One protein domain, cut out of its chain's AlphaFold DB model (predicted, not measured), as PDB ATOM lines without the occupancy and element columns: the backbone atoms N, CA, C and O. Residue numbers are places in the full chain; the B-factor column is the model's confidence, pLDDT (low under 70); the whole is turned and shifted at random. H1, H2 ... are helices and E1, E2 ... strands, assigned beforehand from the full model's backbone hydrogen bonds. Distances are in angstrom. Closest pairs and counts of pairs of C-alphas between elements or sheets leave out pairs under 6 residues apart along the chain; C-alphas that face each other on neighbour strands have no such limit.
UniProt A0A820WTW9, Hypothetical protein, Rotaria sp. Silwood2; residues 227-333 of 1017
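AT A GLANCE: This is residues 227 to 333 of the 1017 residues of the protein "Hypothetical protein" of Rotaria sp. Silwood2 (UniProt A0A820WTW9). A strongly twisted antiparallel sheet of five strands has H5 on one face, where the sheet curls round it, and H4 over the opposite face. H1 stands up from the sheet, and H1 and H5 both lead away from it toward the end of the domain where the short helices H2 and H3 lie. The printed part has 107 residues with five named strands and five named helices, in the order E1 E2 E3 H1 H2 H3 E4 H4 E5 H5; the sheet's order is E1 - E2 - E3 - E5 - E4. The class is mixed, helices and strands. The whole is compact, with a radius of gyration of the C-alphas of 14.1 A and spans of 41 by 37 by 24 A.

IN THESE COORDINATES: E1, residues 227 to 231, begins at C-alpha 227 (135.490, 67.302, 116.990). E2, residues 234 to 243, is 26.7 A long, and E3, residues 246 to 252, is 19.5 A. H1, residues 253 to 261, is 11.7 A long and follows E3 directly. H2 is residues 264 to 267 and H3 residues 270 to 273. E4, residues 281 to 283, precedes H4, residues 286 to 300, 20.5 A long from C-alpha 286 (119.325, 73.026, 108.167). E5 is residues 313 to 316, and H5, residues 317 to 333, runs 24.1 A to C-alpha 333 (126.204, 42.120, 134.831).

HOW THE PARTS SIT: E1, E2 and E3 form a meander, each strand the antiparallel neighbour of the one before, with hairpins E1 and E2, and E2 and E3. Pairing is staggered: E2 pairs with E1 over residues 234 to 238 and with E3 over residues 239 to 243. N 229 and O 236 are 3.0 A apart, and N 241 and O 248 2.9 A, both within hydrogen-bond range. E3 and E5 have N 251 and O 315 at 2.9 A; E5 and E4 have N 314 and O 282 at 2.8 A. H5 is on the sheet; its closest C-alphas to E3 are those of Tyr 250 and Phe 317, 5.0 A. H4, at a height over the sheet of 9.8 A, lies only just over E3, with 3 C-alphas falling on it. H1 and H2 touch only at the corner, and only just, with 3 pairs of C-alphas within 8 A, the closest being Phe 261 and Gln 267, 5.8 A. H3 is close to but not clearly touching H5, at C-alphas 273 and 327, 6.6 A. H1 and H5 are apart. In H1, H4 and H5 every O i to N i+4 pair is within hydrogen-bond range; H2 and H3 are too short for one.

THE WHOLE: The farthest C-alphas, of Asn 287 and Ser 333, are 41.5 A apart. The printed part has no cut. The link from H4 to E5, residues 301 to 312, is long. Mean pLDDT of the printed part is 80.4; residues 298 to 307 are under 70.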
ATOM      1  N   SER A 227     134.436  68.239 116.582       82.75
ATOM      2  CA  SER A 227     135.490  67.302 116.990       82.75
ATOM      3  C   SER A 227     135.144  65.856 116.621       82.75
ATOM      4  O   SER A 227     134.012  65.527 116.265       82.75
ATOM      5  N   TRP A 228     136.142  64.982 116.729       81.81
ATOM      6  CA  TRP A 228     135.962  63.535 116.743       81.81
ATOM      7  C   TRP A 228     136.206  63.027 118.165       81.81
ATOM      8  O   TRP A 228     137.226  63.364 118.763       81.81
ATOM      9  N   GLU A 229     135.295  62.211 118.689       82.00
ATOM     10  CA  GLU A 229     135.416  61.558 120.000       82.00
ATOM     11  C   GLU A 229     135.457  60.033 119.803       82.00
ATOM     12  O   GLU A 229     134.767  59.504 118.930       82.00
ATOM     13  N   GLU A 230     136.257  59.299 120.580       84.25
ATOM     14  CA  GLU A 230     136.458  57.852 120.386       84.25
ATOM     15  C   GLU A 230     135.651  57.009 121.387       84.25
ATOM     16  O   GLU A 230     135.842  57.122 122.598       84.25
ATOM     17  N   ILE A 231     134.789  56.112 120.893       75.56
ATOM     18  CA  ILE A 231     134.066  55.121 121.708       75.56
ATOM     19  C   ILE A 231     134.311  53.719 121.129       75.56
ATOM     20  O   ILE A 231     134.015  53.458 119.968       75.56
ATOM     21  N   GLU A 232     134.891  52.817 121.932       72.44
ATOM     22  CA  GLU A 232     135.293  51.444 121.542       72.44
ATOM     23  C   GLU A 232     136.066  51.357 120.200       72.44
ATOM     24  O   GLU A 232     135.847  50.452 119.394       72.44
ATOM     25  N   GLY A 233     136.976  52.305 119.932       73.81
ATOM     26  CA  GLY A 233     137.750  52.348 118.680       73.81
ATOM     27  C   GLY A 233     136.948  52.793 117.449       73.81
ATOM     28  O   GLY A 233     137.419  52.660 116.318       73.81
ATOM     29  N   ARG A 234     135.729  53.313 117.640       73.06
ATOM     30  CA  ARG A 234     134.935  54.001 116.619       73.06
ATOM     31  C   ARG A 234     134.945  55.497 116.908       73.06
ATOM     32  O   ARG A 234     134.539  55.925 117.986       73.06
ATOM     33  N   TYR A 235     135.368  56.293 115.930       77.50
ATOM     34  CA  TYR A 235     135.242  57.744 116.010       77.50
ATOM     35  C   TYR A 235     133.800  58.166 115.719       77.50
ATOM     36  O   TYR A 235     133.231  57.838 114.670       77.50
ATOM     37  N   LEU A 236     133.216  58.894 116.667       80.50
ATOM     38  CA  LEU A 236     131.934  59.564 116.534       80.50
ATOM     39  C   LEU A 236     132.170  61.040 116.171       80.50
ATOM     40  O   LEU A 236     132.967  61.706 116.837       80.50
ATOM     41  N   PRO A 237     131.498  61.564 115.134       82.31
ATOM     42  CA  PRO A 237     131.538  62.981 114.792       82.31
ATOM     43  C   PRO A 237     130.698  63.779 115.800       82.31
ATOM     44  O   PRO A 237     129.546  63.422 116.065       82.31
ATOM     45  N   VAL A 238     131.250  64.865 116.348       89.31
ATOM     46  CA  VAL A 238     130.614  65.679 117.393       89.31
ATOM     47  C   VAL A 238     130.562  67.157 117.005       89.31
ATOM     48  O   VAL A 238     131.588  67.810 116.835       89.31
ATOM     49  N   ILE A 239     129.349  67.699 116.889       89.56
ATOM     50  CA  ILE A 239     129.068  69.128 116.685       89.56
ATOM     51  C   ILE A 239     128.910  69.804 118.054       89.56
ATOM     52  O   ILE A 239     128.298  69.240 118.961       89.56
ATOM     53  N   PHE A 240     129.414  71.030 118.200       88.19
ATOM     54  CA  PHE A 240     129.192  71.848 119.394       88.19
ATOM     55  C   PHE A 240     128.072  72.865 119.139       88.19
ATOM     56  O   PHE A 240     128.203  73.719 118.262       88.19
ATOM     57  N   ARG A 241     126.990  72.813 119.926       88.25
ATOM     58  CA  ARG A 241     125.875  73.775 119.859       88.25
ATOM     59  C   ARG A 241     125.939  74.737 121.048       88.25
ATOM     60  O   ARG A 241     126.193  74.333 122.179       88.25
ATOM     61  N   SER A 242     125.678  76.015 120.780       85.00
ATOM     62  CA  SER A 242     125.541  77.070 121.793       85.00
ATOM     63  C   SER A 242     124.148  77.009 122.432       85.00
ATOM     64  O   SER A 242     123.195  77.518 121.848       85.00
ATOM     65  N   GLU A 243     124.031  76.448 123.633       84.31
ATOM     66  CA  GLU A 243     122.798  76.428 124.436       84.31
ATOM     67  C   GLU A 243     123.064  77.041 125.820       84.31
ATOM     68  O   GLU A 243     124.014  76.656 126.503       84.31
ATOM     69  N   ASN A 244     122.224  77.994 126.243       83.56
ATOM     70  CA  ASN A 244     122.333  78.706 127.528       83.56
ATOM     71  C   ASN A 244     123.743  79.292 127.783       83.56
ATOM     72  O   ASN A 244     124.331  79.085 128.841       83.56
ATOM     73  N   ASP A 245     124.305  79.947 126.758       76.62
ATOM     74  CA  ASP A 245     125.682  80.478 126.685       76.62
ATOM     75  C   ASP A 245     126.818  79.476 126.991       76.62
ATOM     76  O   ASP A 245     127.982  79.854 127.142       76.62
ATOM     77  N   SER A 246     126.510  78.177 126.971       80.94
ATOM     78  CA  SER A 246     127.471  77.075 127.028       80.94
ATOM     79  C   SER A 246     127.582  76.362 125.673       80.94
ATOM     80  O   SER A 246     126.615  76.290 124.915       80.94
ATOM     81  N   LEU A 247     128.760  75.816 125.358       84.69
ATOM     82  CA  LEU A 247     128.936  74.912 124.217       84.69
ATOM     83  C   LEU A 247     128.713  73.466 124.683       84.69
ATOM     84  O   LEU A 247     129.614  72.851 125.252       84.69
ATOM     85  N   GLN A 248     127.513  72.935 124.441       88.88
ATOM     86  CA  GLN A 248     127.183  71.520 124.649       88.88
ATOM     87  C   GLN A 248     127.587  70.694 123.410       88.88
ATOM     88  O   GLN A 248     127.604  71.209 122.287       88.88
ATOM     89  N   ARG A 249     127.917  69.410 123.601       92.62
ATOM     90  CA  ARG A 249     128.345  68.487 122.533       92.62
ATOM     91  C   ARG A 249     127.179  67.628 122.045       92.62
ATOM     92  O   ARG A 249     126.406  67.123 122.852       92.62
ATOM     93  N   TYR A 250     127.086  67.408 120.735       92.62
ATOM     94  CA  TYR A 250     126.019  66.632 120.097       92.62
ATOM     95  C   TYR A 250     126.569  65.716 119.007       92.62
ATOM     96  O   TYR A 250     127.508  66.072 118.302       92.62
ATOM     97  N   THR A 251     125.942  64.560 118.807       90.88
ATOM     98  CA  THR A 251     126.251  63.635 117.707       90.88
ATOM     99  C   THR A 251     124.964  63.096 117.073       90.88
ATOM    100  O   THR A 251     123.891  63.218 117.660       90.88
ATOM    101  N   SER A 252     125.043  62.534 115.866       90.19
ATOM    102  CA  SER A 252     123.879  61.979 115.155       90.19
ATOM    103  C   SER A 252     123.351  60.727 115.848       90.19
ATOM    104  O   SER A 252     124.088  59.764 116.072       90.19
ATOM    105  N   LYS A 253     122.043  60.714 116.110       87.31
ATOM    106  CA  LYS A 253     121.323  59.569 116.662       87.31
ATOM    107  C   LYS A 253     121.385  58.381 115.712       87.31
ATOM    108  O   LYS A 253     121.853  57.328 116.124       87.31
ATOM    109  N   MET A 254     121.001  58.548 114.445       83.06
ATOM    110  CA  MET A 254     121.025  57.462 113.460       83.06
ATOM    111  C   MET A 254     122.440  56.936 113.199       83.06
ATOM    112  O   MET A 254     122.604  55.732 113.027       83.06
ATOM    113  N   TYR A 255     123.474  57.786 113.197       80.00
ATOM    114  CA  TYR A 255     124.862  57.333 113.048       80.00
ATOM    115  C   TYR A 255     125.310  56.478 114.238       80.00
ATOM    116  O   TYR A 255     125.916  55.421 114.050       80.00
ATOM    117  N   VAL A 256     124.984  56.905 115.460       82.56
ATOM    118  CA  VAL A 256     125.295  56.177 116.697       82.56
ATOM    119  C   VAL A 256     124.497  54.881 116.800       82.56
ATOM    120  O   VAL A 256     125.089  53.829 117.024       82.56
ATOM    121  N   GLU A 257     123.186  54.924 116.574       81.38
ATOM    122  CA  GLU A 257     122.313  53.750 116.555       81.38
ATOM    123  C   GLU A 257     122.787  52.739 115.505       81.38
ATOM    124  O   GLU A 257     122.995  51.575 115.831       81.38
ATOM    125  N   HIS A 258     123.075  53.169 114.275       77.62
ATOM    126  CA  HIS A 258     123.622  52.299 113.231       77.62
ATOM    127  C   HIS A 258     125.000  51.726 113.612       77.62
ATOM    128  O   HIS A 258     125.246  50.539 113.406       77.62
ATOM    129  N   THR A 259     125.892  52.525 114.206       74.88
ATOM    130  CA  THR A 259     127.231  52.073 114.632       74.88
ATOM    131  C   THR A 259     127.164  51.055 115.777       74.88
ATOM    132  O   THR A 259     127.897  50.067 115.757       74.88
ATOM    133  N   LEU A 260     126.261  51.248 116.744       75.56
ATOM    134  CA  LEU A 260     126.034  50.310 117.846       75.56
ATOM    135  C   LEU A 260     125.304  49.046 117.367       75.56
ATOM    136  O   LEU A 260     125.765  47.937 117.628       75.56
ATOM    137  N   PHE A 261     124.203  49.180 116.622       70.75
ATOM    138  CA  PHE A 261     123.380  48.049 116.175       70.75
ATOM    139  C   PHE A 261     124.031  47.198 115.071       70.75
ATOM    140  O   PHE A 261     123.663  46.031 114.922       70.75
ATOM    141  N   GLN A 262     125.028  47.709 114.339       71.69
ATOM    142  CA  GLN A 262     125.873  46.878 113.466       71.69
ATOM    143  C   GLN A 262     126.974  46.110 114.212       71.69
ATOM    144  O   GLN A 262     127.581  45.216 113.625       71.69
ATOM    145  N   SER A 263     127.247  46.410 115.484       76.44
ATOM    146  CA  SER A 263     128.254  45.674 116.247       76.44
ATOM    147  C   SER A 263     127.680  44.369 116.801       76.44
ATOM    148  O   SER A 263     126.796  44.389 117.658       76.44
ATOM    149  N   GLU A 264     128.224  43.223 116.380       75.06
ATOM    150  CA  GLU A 264     127.837  41.892 116.888       75.06
ATOM    151  C   GLU A 264     127.924  41.790 118.423       75.06
ATOM    152  O   GLU A 264     127.130  41.085 119.054       75.06
ATOM    153  N   SER A 265     128.867  42.524 119.030       72.69
ATOM    154  CA  SER A 265     129.008  42.638 120.485       72.69
ATOM    155  C   SER A 265     127.764  43.229 121.147       72.69
ATOM    156  O   SER A 265     127.379  42.768 122.216       72.69
ATOM    157  N   TRP A 266     127.121  44.211 120.512       72.62
ATOM    158  CA  TRP A 266     125.974  44.939 121.048       72.62
ATOM    159  C   TRP A 266     124.634  44.340 120.621       72.62
ATOM    160  O   TRP A 266     123.692  44.395 121.407       72.62
ATOM    161  N   GLN A 267     124.552  43.678 119.458       77.75
ATOM    162  CA  GLN A 267     123.335  43.001 118.976       77.75
ATOM    163  C   GLN A 267     122.712  42.056 120.016       77.75
ATOM    164  O   GLN A 267     121.496  42.067 120.210       77.75
ATOM    165  N   ARG A 268     123.541  41.312 120.763       79.25
ATOM    166  CA  ARG A 268     123.098  40.407 121.844       79.25
ATOM    167  C   ARG A 268     122.409  41.129 123.010       79.25
ATOM    168  O   ARG A 268     121.610  40.522 123.713       79.25
ATOM    169  N   TYR A 269     122.691  42.417 123.191       77.44
ATOM    170  CA  TYR A 269     122.139  43.255 124.255       77.44
ATOM    171  C   TYR A 269     121.051  44.216 123.757       77.44
ATOM    172  O   TYR A 269     120.467  44.909 124.578       77.44
ATOM    173  N   VAL A 270     120.700  44.243 122.461       75.00
ATOM    174  CA  VAL A 270     119.676  45.165 121.911       75.00
ATOM    175  C   VAL A 270     118.304  44.994 122.569       75.00
ATOM    176  O   VAL A 270     117.588  45.973 122.769       75.00
ATOM    177  N   VAL A 271     117.943  43.773 122.968       77.56
ATOM    178  CA  VAL A 271     116.688  43.514 123.698       77.56
ATOM    179  C   VAL A 271     116.704  44.162 125.091       77.56
ATOM    180  O   VAL A 271     115.678  44.668 125.530       77.56
ATOM    181  N   LEU A 272     117.870  44.225 125.745       74.88
ATOM    182  CA  LEU A 272     118.076  44.897 127.037       74.88
ATOM    183  C   LEU A 272     118.304  46.412 126.877       74.88
ATOM    184  O   LEU A 272     117.900  47.196 127.728       74.88
ATOM    185  N   ALA A 273     118.881  46.856 125.757       71.75
ATOM    186  CA  ALA A 273     119.012  48.272 125.416       71.75
ATOM    187  C   ALA A 273     117.642  48.965 125.335       71.75
ATOM    188  O   ALA A 273     117.513  50.127 125.706       71.75
ATOM    189  N   ARG A 274     116.600  48.232 124.917       77.25
ATOM    190  CA  ARG A 274     115.205  48.702 124.876       77.25
ATOM    191  C   ARG A 274     114.560  48.920 126.253       77.25
ATOM    192  O   ARG A 274     113.480  49.498 126.292       77.25
ATOM    193  N   SER A 275     115.179  48.483 127.357       79.94
ATOM    194  CA  SER A 275     114.731  48.827 128.718       79.94
ATOM    195  C   SER A 275     115.511  49.986 129.349       79.94
ATOM    196  O   SER A 275     115.226  50.353 130.488       79.94
ATOM    197  N   LEU A 276     116.496  50.563 128.650       80.06
ATOM    198  CA  LEU A 276     117.118  51.821 129.065       80.06
ATOM    199  C   LEU A 276     116.214  53.016 128.703       80.06
ATOM    200  O   LEU A 276     115.436  52.922 127.750       80.06
ATOM    201  N   PRO A 277     116.320  54.153 129.419       80.44
ATOM    202  CA  PRO A 277     115.635  55.382 129.034       80.44
ATOM    203  C   PRO A 277     115.982  55.795 127.591       80.44
ATOM    204  O   PRO A 277     117.147  55.696 127.197       80.44
ATOM    205  N   PRO A 278     115.008  56.272 126.794       79.81
ATOM    206  CA  PRO A 278     115.270  56.706 125.428       79.81
ATOM    207  C   PRO A 278     116.158  57.955 125.415       79.81
ATOM    208  O   PRO A 278     115.895  58.924 126.126       79.81
ATOM    209  N   LEU A 279     117.186  57.948 124.561       83.88
ATOM    210  CA  LEU A 279     118.072  59.095 124.350       83.88
ATOM    211  C   LEU A 279     117.281  60.332 123.894       83.88
ATOM    212  O   LEU A 279     116.600  60.287 122.860       83.88
ATOM    213  N   ILE A 280     117.421  61.427 124.652       88.25
ATOM    214  CA  ILE A 280     116.808  62.728 124.364       88.25
ATOM    215  C   ILE A 280     117.369  63.242 123.039       88.25
ATOM    216  O   ILE A 280     118.576  63.436 122.894       88.25
ATOM    217  N   SER A 281     116.483  63.433 122.062       91.56
ATOM    218  CA  SER A 281     116.864  63.712 120.681       91.56
ATOM    219  C   SER A 281     116.297  65.035 120.179       91.56
ATOM    220  O   SER A 281     115.093  65.271 120.268       91.56
ATOM    221  N   PHE A 282     117.167  65.855 119.604       92.62
ATOM    222  CA  PHE A 282     116.928  67.218 119.151       92.62
ATOM    223  C   PHE A 282     116.946  67.251 117.615       92.62
ATOM    224  O   PHE A 282     117.839  66.647 117.020       92.62
ATOM    225  N   PRO A 283     116.022  67.948 116.935       92.12
ATOM    226  CA  PRO A 283     116.088  68.076 115.483       92.12
ATOM    227  C   PRO A 283     117.323  68.884 115.055       92.12
ATOM    228  O   PRO A 283     117.746  69.823 115.745       92.12
ATOM    229  N   TYR A 284     117.879  68.539 113.892       88.50
ATOM    230  CA  TYR A 284     118.870  69.379 113.221       88.50
ATOM    231  C   TYR A 284     118.243  70.702 112.777       88.50
ATOM    232  O   TYR A 284     117.141  70.729 112.228       88.50
ATOM    233  N   THR A 285     118.999  71.789 112.889       89.56
ATOM    234  CA  THR A 285     118.836  72.928 111.980       89.56
ATOM    235  C   THR A 285     119.357  72.564 110.586       89.56
ATOM    236  O   THR A 285     120.218  71.696 110.428       89.56
ATOM    237  N   GLU A 286     118.889  73.263 109.550       84.25
ATOM    238  CA  GLU A 286     119.325  73.026 108.167       84.25
ATOM    239  C   GLU A 286     120.858  73.127 108.003       84.25
ATOM    240  O   GLU A 286     121.463  72.355 107.260       84.25
ATOM    241  N   ASN A 287     121.495  74.033 108.751       82.31
ATOM    242  CA  ASN A 287     122.945  74.223 108.743       82.31
ATOM    243  C   ASN A 287     123.694  73.079 109.440       82.31
ATOM    244  O   ASN A 287     124.709  72.628 108.915       82.31
ATOM    245  N   GLU A 288     123.192  72.565 110.568       86.00
ATOM    246  CA  GLU A 288     123.773  71.383 111.224       86.00
ATOM    247  C   GLU A 288     123.648  70.144 110.326       86.00
ATOM    248  O   GLU A 288     124.613  69.395 110.191       86.00
ATOM    249  N   LEU A 289     122.510  69.957 109.641       85.00
ATOM    250  CA  LEU A 289     122.315  68.849 108.697       85.00
ATOM    251  C   LEU A 289     123.248  68.955 107.478       85.00
ATOM    252  O   LEU A 289     123.823  67.949 107.060       85.00
ATOM    253  N   LYS A 290     123.430  70.157 106.913       83.31
ATOM    254  CA  LYS A 290     124.387  70.412 105.819       83.31
ATOM    255  C   LYS A 290     125.828  70.147 106.258       83.31
ATOM    256  O   LYS A 290     126.543  69.424 105.570       83.31
ATOM    257  N   LEU A 291     126.234  70.677 107.413       80.88
ATOM    258  CA  LEU A 291     127.568  70.475 107.983       80.88
ATOM    259  C   LEU A 291     127.843  68.987 108.249       80.88
ATOM    260  O   LEU A 291     128.871  68.466 107.826       80.88
ATOM    261  N   PHE A 292     126.906  68.284 108.887       78.94
ATOM    262  CA  PHE A 292     127.060  66.868 109.215       78.94
ATOM    263  C   PHE A 292     127.093  65.972 107.963       78.94
ATOM    264  O   PHE A 292     127.860  65.011 107.918       78.94
ATOM    265  N   ARG A 293     126.337  66.321 106.909       81.00
ATOM    266  CA  ARG A 293     126.449  65.673 105.590       81.00
ATOM    267  C   ARG A 293     127.831  65.855 104.975       81.00
ATOM    268  O   ARG A 293     128.433  64.852 104.619       81.00
ATOM    269  N   LEU A 294     128.362  67.080 104.930       78.69
ATOM    270  CA  LEU A 294     129.708  67.348 104.402       78.69
ATOM    271  C   LEU A 294     130.804  66.610 105.190       78.69
ATOM    272  O   LEU A 294     131.734  66.076 104.595       78.69
ATOM    273  N   ILE A 295     130.676  66.522 106.519       72.81
ATOM    274  CA  ILE A 295     131.595  65.761 107.383       72.81
ATOM    275  C   ILE A 295     131.567  64.266 107.034       72.81
ATOM    276  O   ILE A 295     132.624  63.661 106.852       72.81
ATOM    277  N   VAL A 296     130.379  63.662 106.919       71.56
ATOM    278  CA  VAL A 296     130.233  62.235 106.583       71.56
ATOM    279  C   VAL A 296     130.655  61.948 105.140       71.56
ATOM    280  O   VAL A 296     131.331  60.955 104.897       71.56
ATOM    281  N   GLU A 297     130.334  62.822 104.190       71.50
ATOM    282  CA  GLU A 297     130.738  62.694 102.787       71.50
ATOM    283  C   GLU A 297     132.265  62.776 102.627       71.50
ATOM    284  O   GLU A 297     132.863  61.910 101.990       71.50
ATOM    285  N   TRP A 298     132.918  63.749 103.275       62.84
ATOM    286  CA  TRP A 298     134.367  63.946 103.166       62.84
ATOM    287  C   TRP A 298     135.186  62.888 103.924       62.84
ATOM    288  O   TRP A 298     136.206  62.424 103.417       62.84
ATOM    289  N   HIS A 299     134.749  62.465 105.117       56.72
ATOM    290  CA  HIS A 299     135.500  61.507 105.942       56.72
ATOM    291  C   HIS A 299     135.110  60.034 105.738       56.72
ATOM    292  O   HIS A 299     135.933  59.153 105.997       56.72
ATOM    293  N   LEU A 300     133.873  59.734 105.321       59.69
ATOM    294  CA  LEU A 300     133.320  58.373 105.287       59.69
ATOM    295  C   LEU A 300     132.857  57.936 103.887       59.69
ATOM    296  O   LEU A 300     132.058  57.007 103.779       59.69
ATOM    297  N   ALA A 301     133.429  58.510 102.821       52.28
ATOM    298  CA  ALA A 301     133.182  58.153 101.414       52.28
ATOM    299  C   ALA A 301     133.279  56.641 101.075       52.28
ATOM    300  O   ALA A 301     132.811  56.206 100.025       52.28
ATOM    301  N   SER A 302     133.884  55.819 101.944       47.59
ATOM    302  CA  SER A 302     133.964  54.354 101.803       47.59
ATOM    303  C   SER A 302     132.854  53.561 102.519       47.59
ATOM    304  O   SER A 302     132.800  52.342 102.366       47.59
ATOM    305  N   PHE A 303     131.991  54.198 103.318       52.56
ATOM    306  CA  PHE A 303     130.914  53.538 104.066       52.56
ATOM    307  C   PHE A 303     129.545  53.730 103.403       52.56
ATOM    308  O   PHE A 303     129.260  54.744 102.776       52.56
ATOM    309  N   HIS A 304     128.634  52.776 103.607       49.94
ATOM    310  CA  HIS A 304     127.271  52.818 103.058       49.94
ATOM    311  C   HIS A 304     126.298  53.763 103.803       49.94
ATOM    312  O   HIS A 304     125.085  53.582 103.708       49.94
ATOM    313  N   PHE A 305     126.793  54.806 104.482       55.19
ATOM    314  CA  PHE A 305     125.980  55.889 105.061       55.19
ATOM    315  C   PHE A 305     125.440  56.830 103.963       55.19
ATOM    316  O   PHE A 305     125.689  58.032 103.975       55.19
ATOM    317  N   LYS A 306     124.720  56.279 102.972       53.16
ATOM    318  CA  LYS A 306     124.404  56.962 101.703       53.16
ATOM    319  C   LYS A 306     123.623  58.275 101.847       53.16
ATOM    320  O   LYS A 306     123.740  59.121 100.971       53.16
ATOM    321  N   THR A 307     122.854  58.454 102.921       61.31
ATOM    322  CA  THR A 307     122.197  59.726 103.267       61.31
ATOM    323  C   THR A 307     121.945  59.819 104.772       61.31
ATOM    324  O   THR A 307     121.247  58.964 105.317       61.31
ATOM    325  N   ILE A 308     122.369  60.909 105.422       72.94
ATOM    326  CA  ILE A 308     121.710  61.356 106.662       72.94
ATOM    327  C   ILE A 308     120.329  61.888 106.271       72.94
ATOM    328  O   ILE A 308     120.222  62.861 105.512       72.94
ATOM    329  N   LEU A 309     119.273  61.224 106.738       80.94
ATOM    330  CA  LEU A 309     117.890  61.617 106.472       80.94
ATOM    331  C   LEU A 309     117.557  62.934 107.197       80.94
ATOM    332  O   LEU A 309     118.028  63.131 108.314       80.94
ATOM    333  N   PRO A 310     116.697  63.811 106.640       79.56
ATOM    334  CA  PRO A 310     116.204  64.994 107.360       79.56
ATOM    335  C   PRO A 310     115.402  64.669 108.634       79.56
ATOM    336  O   PRO A 310     115.138  65.560 109.429       79.56
ATOM    337  N   SER A 311     115.004  63.403 108.808       83.81
ATOM    338  CA  SER A 311     114.324  62.859 109.987       83.81
ATOM    339  C   SER A 311     115.268  62.227 111.021       83.81
ATOM    340  O   SER A 311     114.789  61.619 111.976       83.81
ATOM    341  N   ASP A 312     116.588  62.290 110.817       88.56
ATOM    342  CA  ASP A 312     117.555  62.006 111.881       88.56
ATOM    343  C   ASP A 312     117.537  63.145 112.922       88.56
ATOM    344  O   ASP A 312     117.093  64.260 112.642       88.56
ATOM    345  N   CYS A 313     118.054  62.877 114.116       92.88
ATOM    346  CA  CYS A 313     118.169  63.839 115.203       92.88
ATOM    347  C   CYS A 313     119.596  63.868 115.754       92.88
ATOM    348  O   CYS A 313     120.324  62.881 115.708       92.88
ATOM    349  N   LEU A 314     119.961  64.977 116.381       92.69
ATOM    350  CA  LEU A 314     121.095  65.051 117.291       92.69
ATOM    351  C   LEU A 314     120.722  64.452 118.658       92.69
ATOM    352  O   LEU A 314     119.590  64.586 119.115       92.69
ATOM    353  N   ILE A 315     121.681  63.839 119.341       94.31
ATOM    354  CA  ILE A 315     121.638  63.489 120.772       94.31
ATOM    355  C   ILE A 315     122.806  64.192 121.462       94.31
ATOM    356  O   ILE A 315     123.854  64.372 120.835       94.31
ATOM    357  N   ARG A 316     122.664  64.591 122.732       94.19
ATOM    358  CA  ARG A 316     123.814  65.135 123.473       94.19
ATOM    359  C   ARG A 316     124.849  64.040 123.689       94.19
ATOM    360  O   ARG A 316     124.509  62.887 123.956       94.19
ATOM    361  N   PHE A 317     126.117  64.404 123.576       93.06
ATOM    362  CA  PHE A 317     127.220  63.465 123.727       93.06
ATOM    363  C   PHE A 317     127.323  62.955 125.172       93.06
ATOM    364  O   PHE A 317     127.621  61.789 125.404       93.06
ATOM    365  N   GLU A 318     126.988  63.800 126.143       93.12
ATOM    366  CA  GLU A 318     126.899  63.447 127.558       93.12
ATOM    367  C   GLU A 318     125.779  62.417 127.822       93.12
ATOM    368  O   GLU A 318     126.043  61.389 128.447       93.12
ATOM    369  N   ASP A 319     124.578  62.610 127.255       91.88
ATOM    370  CA  ASP A 319     123.477  61.629 127.346       91.88
ATOM    371  C   ASP A 319     123.875  60.282 126.704       91.88
ATOM    372  O   ASP A 319     123.529  59.210 127.210       91.88
ATOM    373  N   LEU A 320     124.640  60.320 125.604       91.56
ATOM    374  CA  LEU A 320     125.189  59.125 124.965       91.56
ATOM    375  C   LEU A 320     126.221  58.411 125.845       91.56
ATOM    376  O   LEU A 320     126.185  57.183 125.932       91.56
ATOM    377  N   LEU A 321     127.132  59.140 126.493       90.75
ATOM    378  CA  LEU A 321     128.110  58.543 127.404       90.75
ATOM    379  C   LEU A 321     127.412  57.829 128.567       90.75
ATOM    380  O   LEU A 321     127.801  56.711 128.904       90.75
ATOM    381  N   ASP A 322     126.354  58.408 129.136       91.25
ATOM    382  CA  ASP A 322     125.586  57.770 130.209       91.25
ATOM    383  C   ASP A 322     124.787  56.550 129.728       91.25
ATOM    384  O   ASP A 322     124.824  55.499 130.378       91.25
ATOM    385  N   PHE A 323     124.151  56.622 128.554       89.00
ATOM    386  CA  PHE A 323     123.505  55.468 127.914       89.00
ATOM    387  C   PHE A 323     124.503  54.334 127.628       89.00
ATOM    388  O   PHE A 323     124.246  53.174 127.959       89.00
ATOM    389  N   TYR A 324     125.678  54.659 127.088       88.25
ATOM    390  CA  TYR A 324     126.757  53.706 126.829       88.25
ATOM    391  C   TYR A 324     127.326  53.107 128.131       88.25
ATOM    392  O   TYR A 324     127.552  51.897 128.221       88.25
ATOM    393  N   ASN A 325     127.481  53.909 129.188       89.38
ATOM    394  CA  ASN A 325     127.876  53.430 130.514       89.38
ATOM    395  C   ASN A 325     126.816  52.500 131.134       89.38
ATOM    396  O   ASN A 325     127.171  51.528 131.806       89.38
ATOM    397  N   ALA A 326     125.525  52.756 130.906       88.31
ATOM    398  CA  ALA A 326     124.438  51.876 131.332       88.31
ATOM    399  C   ALA A 326     124.418  50.556 130.536       88.31
ATOM    400  O   ALA A 326     124.342  49.484 131.139       88.31
ATOM    401  N   LEU A 327     124.591  50.612 129.210       84.00
ATOM    402  CA  LEU A 327     124.776  49.434 128.352       84.00
ATOM    403  C   LEU A 327     125.964  48.575 128.801       84.00
ATOM    404  O   LEU A 327     125.845  47.354 128.897       84.00
ATOM    405  N   ARG A 328     127.096  49.201 129.133       85.75
ATOM    406  CA  ARG A 328     128.283  48.508 129.647       85.75
ATOM    407  C   ARG A 328     128.008  47.811 130.981       85.75
ATOM    408  O   ARG A 328     128.339  46.638 131.124       85.75
ATOM    409  N   LYS A 329     127.331  48.480 131.921       88.19
ATOM    410  CA  LYS A 329     126.901  47.869 133.195       88.19
ATOM    411  C   LYS A 329     125.963  46.672 132.982       88.19
ATOM    412  O   LYS A 329     126.109  45.677 133.686       88.19
ATOM    413  N   LEU A 330     125.047  46.734 132.009       84.69
ATOM    414  CA  LEU A 330     124.170  45.611 131.634       84.69
ATOM    415  C   LEU A 330     124.944  44.441 131.005       84.69
ATOM    416  O   LEU A 330     124.714  43.286 131.356       84.69
ATOM    417  N   ARG A 331     125.888  44.721 130.100       84.69
ATOM    418  CA  ARG A 331     126.763  43.707 129.489       84.69
ATOM    419  C   ARG A 331     127.570  42.958 130.550       84.69
ATOM    420  O   ARG A 331     127.605  41.724 130.570       84.69
ATOM    421  N   ASP A 332     128.198  43.714 131.442       86.19
ATOM    422  CA  ASP A 332     129.113  43.184 132.448       86.19
ATOM    423  C   ASP A 332     128.324  42.433 133.565       86.19
ATOM    424  O   ASP A 332     128.784  41.400 134.062       86.19
ATOM    425  N   SER A 333     127.079  42.837 133.879       85.50
ATOM    426  CA  SER A 333     126.204  42.120 134.831       85.50
ATOM    427  C   SER A 333     125.620  40.809 134.281       85.50
ATOM    428  O   SER A 333     125.657  39.796 134.981       85.50
TER     429      SER A 333